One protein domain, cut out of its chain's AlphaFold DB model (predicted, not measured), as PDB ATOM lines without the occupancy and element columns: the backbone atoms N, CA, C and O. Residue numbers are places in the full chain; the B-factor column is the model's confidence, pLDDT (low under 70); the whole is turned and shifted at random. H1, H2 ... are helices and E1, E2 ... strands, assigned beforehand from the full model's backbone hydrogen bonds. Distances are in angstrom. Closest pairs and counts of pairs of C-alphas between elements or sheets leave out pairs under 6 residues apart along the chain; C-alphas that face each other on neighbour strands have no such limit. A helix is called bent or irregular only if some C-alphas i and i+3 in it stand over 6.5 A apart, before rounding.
ATOM      1  N   ILE A   3     -10.375  28.111  30.534       94.31
ATOM      2  CA  ILE A   3      -8.918  28.080  30.669       94.31
ATOM      3  C   ILE A   3      -8.305  27.882  29.293       94.31
ATOM      4  O   ILE A   3      -8.820  27.098  28.497       94.31
ATOM      5  N   TYR A   4      -7.201  28.573  29.042       96.06
ATOM      6  CA  TYR A   4      -6.410  28.455  27.832       96.06
ATOM      7  C   TYR A   4      -4.982  28.056  28.185       96.06
ATOM      8  O   TYR A   4      -4.396  28.599  29.120       96.06
ATOM      9  N   PHE A   5      -4.401  27.130  27.433       96.38
ATOM     10  CA  PHE A   5      -3.018  26.694  27.620       96.38
ATOM     11  C   PHE A   5      -2.419  26.186  26.308       96.38
ATOM     12  O   PHE A   5      -3.122  25.991  25.311       96.38
ATOM     13  N   ASP A   6      -1.099  26.017  26.278       95.56
ATOM     14  CA  ASP A   6      -0.398  25.596  25.068       95.56
ATOM     15  C   ASP A   6      -0.876  24.216  24.581       95.56
ATOM     16  O   ASP A   6      -1.092  23.289  25.364       95.56
ATOM     17  N   LYS A   7      -1.048  24.073  23.262       93.50
ATOM     18  CA  LYS A   7      -1.615  22.868  22.643       93.50
ATOM     19  C   LYS A   7      -0.786  21.600  22.850       93.50
ATOM     20  O   LYS A   7      -1.335  20.498  22.780       93.50
ATOM     21  N   GLU A   8       0.511  21.747  23.106       91.88
ATOM     22  CA  GLU A   8       1.428  20.634  23.372       91.88
ATOM     23  C   GLU A   8       1.372  20.150  24.829       91.88
ATOM     24  O   GLU A   8       1.941  19.109  25.171       91.88
ATOM     25  N   LEU A   9       0.658  20.883  25.684       91.69
ATOM     26  CA  LEU A   9       0.394  20.508  27.063       91.69
ATOM     27  C   LEU A   9      -0.985  19.848  27.188       91.69
ATOM     28  O   LEU A   9      -1.902  20.039  26.381       91.69
ATOM     29  N   GLN A  10      -1.110  19.012  28.207       90.31
ATOM     30  CA  GLN A  10      -2.357  18.481  28.738       90.31
ATOM     31  C   GLN A  10      -2.654  19.172  30.068       90.31
ATOM     32  O   GLN A  10      -1.746  19.683  30.717       90.31
ATOM     33  N   ILE A  11      -3.908  19.138  30.519       88.50
ATOM     34  CA  ILE A  11      -4.289  19.772  31.791       88.50
ATOM     35  C   ILE A  11      -3.463  19.247  32.982       88.50
ATOM     36  O   ILE A  11      -3.071  20.018  33.851       88.50
ATOM     37  N   ASN A  12      -3.103  17.959  32.975       87.88
ATOM     38  CA  ASN A  12      -2.250  17.358  34.005       87.88
ATOM     39  C   ASN A  12      -0.807  17.882  33.966       87.88
ATOM     40  O   ASN A  12      -0.175  17.975  35.014       87.88
ATOM     41  N   ASP A  13      -0.298  18.267  32.789       89.25
ATOM     42  CA  ASP A  13       1.043  18.848  32.675       89.25
ATOM     43  C   ASP A  13       1.110  20.210  33.383       89.25
ATOM     44  O   ASP A  13       2.145  20.568  33.941       89.25
ATOM     45  N   LEU A  14       0.002  20.959  33.398       89.81
ATOM     46  CA  LEU A  14      -0.075  22.244  34.094       89.81
ATOM     47  C   LEU A  14       0.171  22.081  35.598       89.81
ATOM     48  O   LEU A  14       0.889  22.881  36.188       89.81
ATOM     49  N   MET A  15      -0.361  21.012  36.193       87.81
ATOM     50  CA  MET A  15      -0.134  20.665  37.598       87.81
ATOM     51  C   MET A  15       1.257  20.089  37.843       87.81
ATOM     52  O   MET A  15       1.925  20.463  38.801       87.81
ATOM     53  N   GLU A  16       1.686  19.142  37.008       87.31
ATOM     54  CA  GLU A  16       2.919  18.390  37.246       87.31
ATOM     55  C   GLU A  16       4.181  19.238  37.038       87.31
ATOM     56  O   GLU A  16       5.192  19.020  37.710       87.31
ATOM     57  N   TYR A  17       4.128  20.198  36.112       87.44
ATOM     58  CA  TYR A  17       5.277  21.008  35.700       87.44
ATOM     59  C   TYR A  17       5.110  22.500  35.997       87.44
ATOM     60  O   TYR A  17       5.943  23.291  35.551       87.44
ATOM     61  N   TYR A  18       4.062  22.888  36.736       86.75
ATOM     62  CA  TYR A  18       3.695  24.290  36.976       86.75
ATOM     63  C   TYR A  18       3.532  25.064  35.657       86.75
ATOM     64  O   TYR A  18       4.116  26.124  35.452       86.75
ATOM     65  N   GLY A  19       2.795  24.479  34.710       90.00
ATOM     66  CA  GLY A  19       2.570  25.068  33.389       90.00
ATOM     67  C   GLY A  19       1.770  26.366  33.465       90.00
ATOM     68  O   GLY A  19       0.830  26.413  34.249       90.00
ATOM     69  N   PRO A  20       2.046  27.407  32.666       93.88
ATOM     70  CA  PRO A  20       1.229  28.608  32.690       93.88
ATOM     71  C   PRO A  20      -0.119  28.362  31.998       93.88
ATOM     72  O   PRO A  20      -0.222  27.609  31.025       93.88
ATOM     73  N   CYS A  21      -1.158  29.050  32.451       94.88
ATOM     74  CA  CYS A  21      -2.454  29.091  31.787       94.88
ATOM     75  C   CYS A  21      -3.027  30.512  31.775       94.88
ATOM     76  O   CYS A  21      -2.595  31.400  32.509       94.88
ATOM     77  N   ILE A  22      -3.998  30.739  30.898       95.88
ATOM     78  CA  ILE A  22      -4.796  31.961  30.869       95.88
ATOM     79  C   ILE A  22      -6.197  31.591  31.323       95.88
ATOM     80  O   ILE A  22      -6.816  30.676  30.789       95.88
ATOM     81  N   VAL A  23      -6.707  32.310  32.308       93.75
ATOM     82  CA  VAL A  23      -7.995  32.057  32.930       93.75
ATOM     83  C   VAL A  23      -8.968  33.162  32.547       93.75
ATOM     84  O   VAL A  23      -8.687  34.345  32.732       93.75
ATOM     85  N   GLN A  24     -10.146  32.779  32.056       92.06
ATOM     86  CA  GLN A  24     -11.259  33.691  31.820       92.06
ATOM     87  C   GLN A  24     -12.309  33.583  32.929       92.06
ATOM     88  O   GLN A  24     -13.006  32.565  33.058       92.06
ATOM     89  N   ILE A  25     -12.484  34.682  33.666       86.44
ATOM     90  CA  ILE A  25     -13.506  34.847  34.705       86.44
ATOM     91  C   ILE A  25     -14.423  36.002  34.294       86.44
ATOM     92  O   ILE A  25     -14.012  37.162  34.250       86.44
ATOM     93  N   GLY A  26     -15.675  35.680  33.959       84.44
ATOM     94  CA  GLY A  26     -16.593  36.643  33.348       84.44
ATOM     95  C   GLY A  26     -16.057  37.146  32.004       84.44
ATOM     96  O   GLY A  26     -15.737  36.354  31.116       84.44
ATOM     97  N   SER A  27     -15.948  38.467  31.860       86.94
ATOM     98  CA  SER A  27     -15.374  39.128  30.679       86.94
ATOM     99  C   SER A  27     -13.854  39.287  30.728       86.94
ATOM    100  O   SER A  27     -13.266  39.721  29.742       86.94
ATOM    101  N   ASN A  28     -13.220  38.987  31.862       91.62
ATOM    102  CA  ASN A  28     -11.823  39.333  32.097       91.62
ATOM    103  C   ASN A  28     -10.924  38.117  31.891       91.62
ATOM    104  O   ASN A  28     -11.272  37.001  32.282       91.62
ATOM    105  N   LEU A  29      -9.758  38.363  31.298       95.75
ATOM    106  CA  LEU A  29      -8.710  37.378  31.066       95.75
ATOM    107  C   LEU A  29      -7.523  37.680  31.978       95.75
ATOM    108  O   LEU A  29      -7.117  38.834  32.117       95.75
ATOM    109  N   TYR A  30      -6.966  36.630  32.566       95.50
ATOM    110  CA  TYR A  30      -5.830  36.705  33.475       95.50
ATOM    111  C   TYR A  30      -4.802  35.638  33.127       95.50
ATOM    112  O   TYR A  30      -5.170  34.555  32.693       95.50
ATOM    113  N   VAL A  31      -3.527  35.921  33.351       94.94
ATOM    114  CA  VAL A  31      -2.430  34.959  33.269       94.94
ATOM    115  C   VAL A  31      -2.159  34.401  34.664       94.94
ATOM    116  O   VAL A  31      -1.947  35.163  35.609       94.94
ATOM    117  N   ASP A  32      -2.136  33.076  34.768       93.31
ATOM    118  CA  ASP A  32      -1.581  32.317  35.886       93.31
ATOM    119  C   ASP A  32      -0.299  31.642  35.391       93.31
ATOM    120  O   ASP A  32      -0.347  30.728  34.569       93.31
ATOM    121  N   LEU A  33       0.861  32.114  35.844       91.31
ATOM    122  CA  LEU A  33       2.148  31.631  35.333       91.31
ATOM    123  C   LEU A  33       2.518  30.225  35.824       91.31
ATOM    124  O   LEU A  33       3.355  29.588  35.194       91.31
ATOM    125  N   HIS A  34       1.883  29.742  36.895       86.19
ATOM    126  CA  HIS A  34       2.268  28.499  37.581       86.19
ATOM    127  C   HIS A  34       1.114  27.516  37.753       86.19
ATOM    128  O   HIS A  34       1.249  26.519  38.462       86.19
ATOM    129  N   SER A  35      -0.039  27.814  37.151       84.06
ATOM    130  CA  SER A  35      -1.282  27.056  37.313       84.06
ATOM    131  C   SER A  35      -1.644  26.780  38.772       84.06
ATOM    132  O   SER A  35      -2.241  25.755  39.094       84.06
ATOM    133  N   THR A  36      -1.343  27.716  39.673       82.56
ATOM    134  CA  THR A  36      -1.720  27.596  41.095       82.56
ATOM    135  C   THR A  36      -3.234  27.503  41.274       82.56
ATOM    136  O   THR A  36      -3.722  26.899  42.230       82.56
ATOM    137  N   ASN A  37      -3.987  28.042  40.314       84.88
ATOM    138  CA  ASN A  37      -5.438  28.076  40.333       84.88
ATOM    139  C   ASN A  37      -6.089  26.916  39.570       84.88
ATOM    140  O   ASN A  37      -7.313  26.811  39.583       84.88
ATOM    141  N   ILE A  38      -5.331  26.033  38.907       85.56
ATOM    142  CA  ILE A  38      -5.920  24.983  38.056       85.56
ATOM    143  C   ILE A  38      -6.742  23.961  38.863       85.56
ATOM    144  O   ILE A  38      -7.718  23.414  38.353       85.56
ATOM    145  N   LEU A  39      -6.424  23.768  40.150       82.31
ATOM    146  CA  LEU A  39      -7.197  22.925  41.072       82.31
ATOM    147  C   LEU A  39      -8.672  23.347  41.154       82.31
ATOM    148  O   LEU A  39      -9.547  22.487  41.243       82.31
ATOM    149  N   ASN A  40      -8.954  24.651  41.056       82.12
ATOM    150  CA  ASN A  40     -10.320  25.172  41.026       82.12
ATOM    151  C   ASN A  40     -11.107  24.675  39.809       82.12
ATOM    152  O   ASN A  40     -12.326  24.576  39.880       82.12
ATOM    153  N   PHE A  41     -10.427  24.355  38.707       82.75
ATOM    154  CA  PHE A  41     -11.037  23.901  37.457       82.75
ATOM    155  C   PHE A  41     -11.158  22.384  37.368       82.75
ATOM    156  O   PHE A  41     -12.100  21.894  36.755       82.75
ATOM    157  N   LEU A  42     -10.252  21.635  38.001       79.00
ATOM    158  CA  LEU A  42     -10.307  20.167  38.026       79.00
ATOM    159  C   LEU A  42     -11.552  19.620  38.739       79.00
ATOM    160  O   LEU A  42     -11.944  18.484  38.494       79.00
ATOM    161  N   MET A  43     -12.171  20.422  39.607       75.75
ATOM    162  CA  MET A  43     -13.404  20.070  40.320       75.75
ATOM    163  C   MET A  43     -14.679  20.452  39.552       75.75
ATOM    164  O   MET A  43     -15.779  20.251  40.062       75.75
ATOM    165  N   LEU A  44     -14.547  21.036  38.358       80.69
ATOM    166  CA  LEU A  44     -15.671  21.470  37.537       80.69
ATOM    167  C   LEU A  44     -15.894  20.519  36.365       80.69
ATOM    168  O   LEU A  44     -14.951  20.103  35.694       80.69
ATOM    169  N   ASP A  45     -17.161  20.299  36.031       82.38
ATOM    170  CA  ASP A  45     -17.525  19.631  34.787       82.38
ATOM    171  C   ASP A  45     -17.215  20.522  33.573       82.38
ATOM    172  O   ASP A  45     -17.710  21.652  33.445       82.38
ATOM    173  N   SER A  46     -16.388  20.004  32.664       87.00
ATOM    174  CA  SER A  46     -16.103  20.641  31.380       87.00
ATOM    175  C   SER A  46     -17.306  20.523  30.443       87.00
ATOM    176  O   SER A  46     -17.829  19.433  30.219       87.00
ATOM    177  N   VAL A  47     -17.699  21.636  29.832       89.12
ATOM    178  CA  VAL A  47     -18.731  21.703  28.788       89.12
ATOM    179  C   VAL A  47     -18.157  21.284  27.443       89.12
ATOM    180  O   VAL A  47     -18.798  20.567  26.676       89.12
ATOM    181  N   ARG A  48     -16.964  21.793  27.125       91.94
ATOM    182  CA  ARG A  48     -16.355  21.640  25.807       91.94
ATOM    183  C   ARG A  48     -14.848  21.834  25.872       91.94
ATOM    184  O   ARG A  48     -14.369  22.742  26.546       91.94
ATOM    185  N   GLU A  49     -14.139  21.050  25.071       93.69
ATOM    186  CA  GLU A  49     -12.728  21.255  24.754       93.69
ATOM    187  C   GLU A  49     -12.576  21.559  23.262       93.69
ATOM    188  O   GLU A  49     -13.200  20.909  22.417       93.69
ATOM    189  N   TYR A  50     -11.800  22.585  22.924       95.25
ATOM    190  CA  TYR A  50     -11.557  22.998  21.541       95.25
ATOM    191  C   TYR A  50     -10.279  23.842  21.430       95.25
ATOM    192  O   TYR A  50      -9.676  24.201  22.436       95.25
ATOM    193  N   THR A  51      -9.851  24.157  20.207       96.19
ATOM    194  CA  THR A  51      -8.750  25.103  19.964       96.19
ATOM    195  C   THR A  51      -9.314  26.494  19.717       96.19
ATOM    196  O   THR A  51     -10.229  26.647  18.909       96.19
ATOM    197  N   ASP A  52      -8.751  27.498  20.377       95.94
ATOM    198  CA  ASP A  52      -9.117  28.905  20.218       95.94
ATOM    199  C   ASP A  52      -7.870  29.751  19.932       95.94
ATOM    200  O   ASP A  52      -6.751  29.335  20.234       95.94
ATOM    201  N   THR A  53      -8.043  30.933  19.340       94.88
ATOM    202  CA  THR A  53      -6.927  31.847  19.053       94.88
ATOM    203  C   THR A  53      -6.982  33.059  19.963       94.88
ATOM    204  O   THR A  53      -7.955  33.810  19.961       94.88
ATOM    205  N   LEU A  54      -5.899  33.294  20.697       93.38
ATOM    206  CA  LEU A  54      -5.767  34.412  21.620       93.38
ATOM    207  C   LEU A  54      -4.418  35.095  21.378       93.38
ATOM    208  O   LEU A  54      -3.387  34.431  21.311       93.38
ATOM    209  N   PHE A  55      -4.442  36.416  21.152       92.00
ATOM    210  CA  PHE A  55      -3.256  37.200  20.761       92.00
ATOM    211  C   PHE A  55      -2.499  36.590  19.556       92.00
ATOM    212  O   PHE A  55      -1.273  36.582  19.498       92.00
ATOM    213  N   GLY A  56      -3.238  36.035  18.586       91.31
ATOM    214  CA  GLY A  56      -2.667  35.420  17.382       91.31
ATOM    215  C   GLY A  56      -2.019  34.044  17.591       91.31
ATOM    216  O   GLY A  56      -1.456  33.502  16.644       91.31
ATOM    217  N   ARG A  57      -2.107  33.457  18.794       94.00
ATOM    218  CA  ARG A  57      -1.611  32.108  19.102       94.00
ATOM    219  C   ARG A  57      -2.769  31.132  19.273       94.00
ATOM    220  O   ARG A  57      -3.722  31.419  19.992       94.00
ATOM    221  N   GLU A  58      -2.660  29.964  18.649       96.38
ATOM    222  CA  GLU A  58      -3.587  28.852  18.870       96.38
ATOM    223  C   GLU A  58      -3.320  28.189  20.226       96.38
ATOM    224  O   GLU A  58      -2.209  27.717  20.490       96.38
ATOM    225  N   LEU A  59      -4.348  28.114  21.065       97.12
ATOM    226  CA  LEU A  59      -4.315  27.525  22.399       97.12
ATOM    227  C   LEU A  59      -5.414  26.471  22.534       97.12
ATOM    228  O   LEU A  59      -6.483  26.588  21.932       97.12
ATOM    229  N   LYS A  60      -5.175  25.454  23.363       96.69
ATOM    230  CA  LYS A  60      -6.263  24.600  23.850       96.69
ATOM    231  C   LYS A  60      -7.123  25.413  24.802       96.69
ATOM    232  O   LYS A  60      -6.585  26.108  25.655       96.69
ATOM    233  N   CYS A  61      -8.434  25.294  24.660       96.25
ATOM    234  CA  CYS A  61      -9.433  25.929  25.497       96.25
ATOM    235  C   CYS A  61     -10.339  24.863  26.112       96.25
ATOM    236  O   CYS A  61     -10.895  24.031  25.389       96.25
ATOM    237  N   ILE A  62     -10.533  24.929  27.429       94.06
ATOM    238  CA  ILE A  62     -11.548  24.144  28.137       94.06
ATOM    239  C   ILE A  62     -12.565  25.109  28.734       94.06
ATOM    240  O   ILE A  62     -12.214  26.038  29.464       94.06
ATOM    241  N   GLU A  63     -13.830  24.907  28.383       92.62
ATOM    242  CA  GLU A  63     -14.960  25.703  28.846       92.62
ATOM    243  C   GLU A  63     -15.723  24.971  29.951       92.62
ATOM    244  O   GLU A  63     -15.990  23.778  29.839       92.62
ATOM    245  N   TYR A  64     -16.106  25.701  30.998       88.94
ATOM    246  CA  TYR A  64     -16.765  25.174  32.196       88.94
ATOM    247  C   TYR A  64     -18.083  25.891  32.490       88.94
ATOM    248  O   TYR A  64     -18.194  27.112  32.284       88.94
ATOM    249  N   LEU A  65     -19.043  25.142  33.050       80.38
ATOM    250  CA  LEU A  65     -20.344  25.656  33.479       80.38
ATOM    251  C   LEU A  65     -20.184  26.720  34.568       80.38
ATOM    252  O   LEU A  65     -19.447  26.559  35.538       80.38
ATOM    253  N   HIS A  66     -20.908  27.826  34.407       67.00
ATOM    254  CA  HIS A  66     -20.874  28.960  35.332       67.00
ATOM    255  C   HIS A  66     -21.620  28.684  36.650       67.00
ATOM    256  O   HIS A  66     -21.471  29.428  37.607       67.00
ATOM    257  N   GLU A  67     -22.409  27.615  36.717       65.12
ATOM    258  CA  GLU A  67     -23.270  27.295  37.862       65.12
ATOM    259  C   GLU A  67     -22.499  26.619  39.015       65.12
ATOM    260  O   GLU A  67     -22.926  26.672  40.163       65.12
ATOM    261  N   ASN A  68     -21.307  26.075  38.738       60.28
ATOM    262  CA  ASN A  68     -20.488  25.314  39.691       60.28
ATOM    263  C   ASN A  68     -19.509  26.181  40.523       60.28
ATOM    264  O   ASN A  68     -18.612  25.659  41.181       60.28
ATOM    265  N   GLN A  69     -19.647  27.512  40.506       61.38
ATOM    266  CA  GLN A  69     -18.672  28.443  41.105       61.38
ATOM    267  C   GLN A  69     -18.694  28.537  42.637       61.38
ATOM    268  O   GLN A  69     -17.826  29.180  43.226       61.38
ATOM    269  N   THR A  70     -19.677  27.931  43.304       56.09
ATOM    270  CA  THR A  70     -19.921  28.123  44.743       56.09
ATOM    271  C   THR A  70     -18.821  27.579  45.664       56.09
ATOM    272  O   THR A  70     -18.840  27.905  46.845       56.09
ATOM    273  N   ASN A  71     -17.854  26.805  45.146       58.44
ATOM    274  CA  ASN A  71     -16.811  26.131  45.936       58.44
ATOM    275  C   ASN A  71     -15.365  26.461  45.512       58.44
ATOM    276  O   ASN A  71     -14.462  25.667  45.773       58.44
ATOM    277  N   PHE A  72     -15.109  27.593  44.850       67.94
ATOM    278  CA  PHE A  72     -13.729  27.941  44.502       67.94
ATOM    279  C   PHE A  72     -12.867  28.227  45.730       67.94
ATOM    280  O   PHE A  72     -13.261  28.965  46.635       67.94
ATOM    281  N   VAL A  73     -11.640  27.709  45.705       65.56
ATOM    282  CA  VAL A  73     -10.550  28.290  46.483       65.56
ATOM    283  C   VAL A  73     -10.274  29.677  45.902       65.56
ATOM    284  O   VAL A  73     -10.332  29.872  44.688       65.56
ATOM    285  N   GLU A  74     -10.011  30.657  46.761       76.75
ATOM    286  CA  GLU A  74      -9.670  32.022  46.354       76.75
ATOM    287  C   GLU A  74      -8.600  32.022  45.249       76.75
ATOM    288  O   GLU A  74      -7.553  31.389  45.404       76.75
ATOM    289  N   PHE A  75      -8.873  32.721  44.141       80.19
ATOM    290  CA  PHE A  75      -7.905  32.870  43.058       80.19
ATOM    291  C   PHE A  75      -6.720  33.722  43.524       80.19
ATOM    292  O   PHE A  75      -6.919  34.824  44.036       80.19
ATOM    293  N   ARG A  76      -5.494  33.237  43.324       81.38
ATOM    294  CA  ARG A  76      -4.255  33.905  43.755       81.38
ATOM    295  C   ARG A  76      -3.319  34.140  42.583       81.38
ATOM    296  O   ARG A  76      -3.384  33.431  41.587       81.38
ATOM    297  N   ASP A  77      -2.478  35.162  42.709       83.69
ATOM    298  CA  ASP A  77      -1.374  35.452  41.784       83.69
ATOM    299  C   ASP A  77      -1.780  35.587  40.300       83.69
ATOM    300  O   ASP A  77      -0.979  35.385  39.388       83.69
ATOM    301  N   LEU A  78      -3.034  35.981  40.050       90.25
ATOM    302  CA  LEU A  78      -3.548  36.270  38.716       90.25
ATOM    303  C   LEU A  78      -3.114  37.663  38.258       90.25
ATOM    304  O   LEU A  78      -3.400  38.668  38.911       90.25
ATOM    305  N   THR A  79      -2.487  37.732  37.086       92.94
ATOM    306  CA  THR A  79      -2.115  39.002  36.445       92.94
ATOM    307  C   THR A  79      -3.086  39.306  35.304       92.94
ATOM    308  O   THR A  79      -3.333  38.409  34.501       92.94
ATOM    309  N   PRO A  80      -3.658  40.519  35.184       96.06
ATOM    310  CA  PRO A  80      -4.483  40.880  34.031       96.06
ATOM    311  C   PRO A  80      -3.755  40.627  32.712       96.06
ATOM    312  O   PRO A  80      -2.565  40.909  32.602       96.06
ATOM    313  N   LEU A  81      -4.475  40.103  31.721       96.62
ATOM    314  CA  LEU A  81      -3.900  39.824  30.414       96.62
ATOM    315  C   LEU A  81      -3.676  41.124  29.625       96.62
ATOM    316  O   LEU A  81      -4.616  41.845  29.292       96.62
ATOM    317  N   ASP A  82      -2.420  41.358  29.277       95.69
ATOM    318  CA  ASP A  82      -1.900  42.409  28.408       95.69
ATOM    319  C   ASP A  82      -0.740  41.845  27.563       95.69
ATOM    320  O   ASP A  82      -0.421  40.657  27.636       95.69
TER     321      ASP A  82
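This is residues 3 to 82 of the 259 residues of an uncharacterized protein of Fervidobacterium gondwanense DSM 13020 (UniProt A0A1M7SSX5). A strongly twisted, curled sheet of five strands makes the core, with the hairpin E2 and E3 along one edge, the longer hairpin E4 and E5 along the other, and the short strand E1 between them. Two short helices, H1 and H2, only graze the sheet, while H3 lies off it beyond the end of E5, and the last stretch of the printed part folds back from H3 to E3. The 80 residues printed include three named helices and five named strands, in the order E1 H1 E2 E3 H2 E4 E5 H3. The sheet's order is E3 E2 E1 E5 E4, all antiparallel, and the class is mixed, helices and strands. The whole is compact, with a radius of gyration of the C-alphas of 11.8 A, and spans 33 by 25 by 24 A.

In the sheet, E1, residues 3 to 6, is an inner strand between E2, residues 21 to 25, and E5, residues 57 to 64. E1 and E5 are antiparallel at 147 degrees, with N 60 and O 5 2.9 A apart, within hydrogen-bond range. E2 and E1 are antiparallel at 162 degrees, with N 4 and O 22 at 2.8 A. E3, residues 28 to 32, is an edge strand and forms a hairpin with E2, with N 23 and O 30 at 2.7 A. E4, residues 46 to 54, is the other edge strand and forms a hairpin with E5, with N 47 and O 63 at 2.7 A; E4 bends by 69 degrees at residue 51. Residues 79 to 80 pair antiparallel with residues 30 to 31 of E3. H1, residues 11 to 16, only grazes the sheet with residues 11 to 14; the C-alphas of Leu 14 and Cys 21, the closest of H1 and E2, are 7.6 A apart. H2, residues 39 to 42, is near H1 and only just on the sheet, which it only grazes with Phe 41. H3, residues 66 to 71, is not on the sheet and is irregular, with C-alphas 67 and 70 7.7 A apart. O i to N i+4 pairs are within hydrogen-bond range in 1 of 2 for H1 and 0 of 2 for H3, where 0 of 3 O i to N i+3 pairs are; H2 is too short for an O i to N i+4 pair.

E1 begins at C-alpha 3, (-8.918, 28.080, 30.669). E5 is 21.2 A long from first to last C-alpha, E4 19.8 A, E3 13.0 A and E2 12.8 A. H3, 11.7 A long, ends at C-alpha 71, (-16.811, 26.131, 45.936).

The C-alphas of Gly 56 and Asn 71, the two farthest apart, are 33.2 A apart. The printed part has no cut, and the link from E3 to H2 is short, while the other links between named elements are tight. The mean pLDDT of the printed part is 87.2, with residues 66 to 73 under 70.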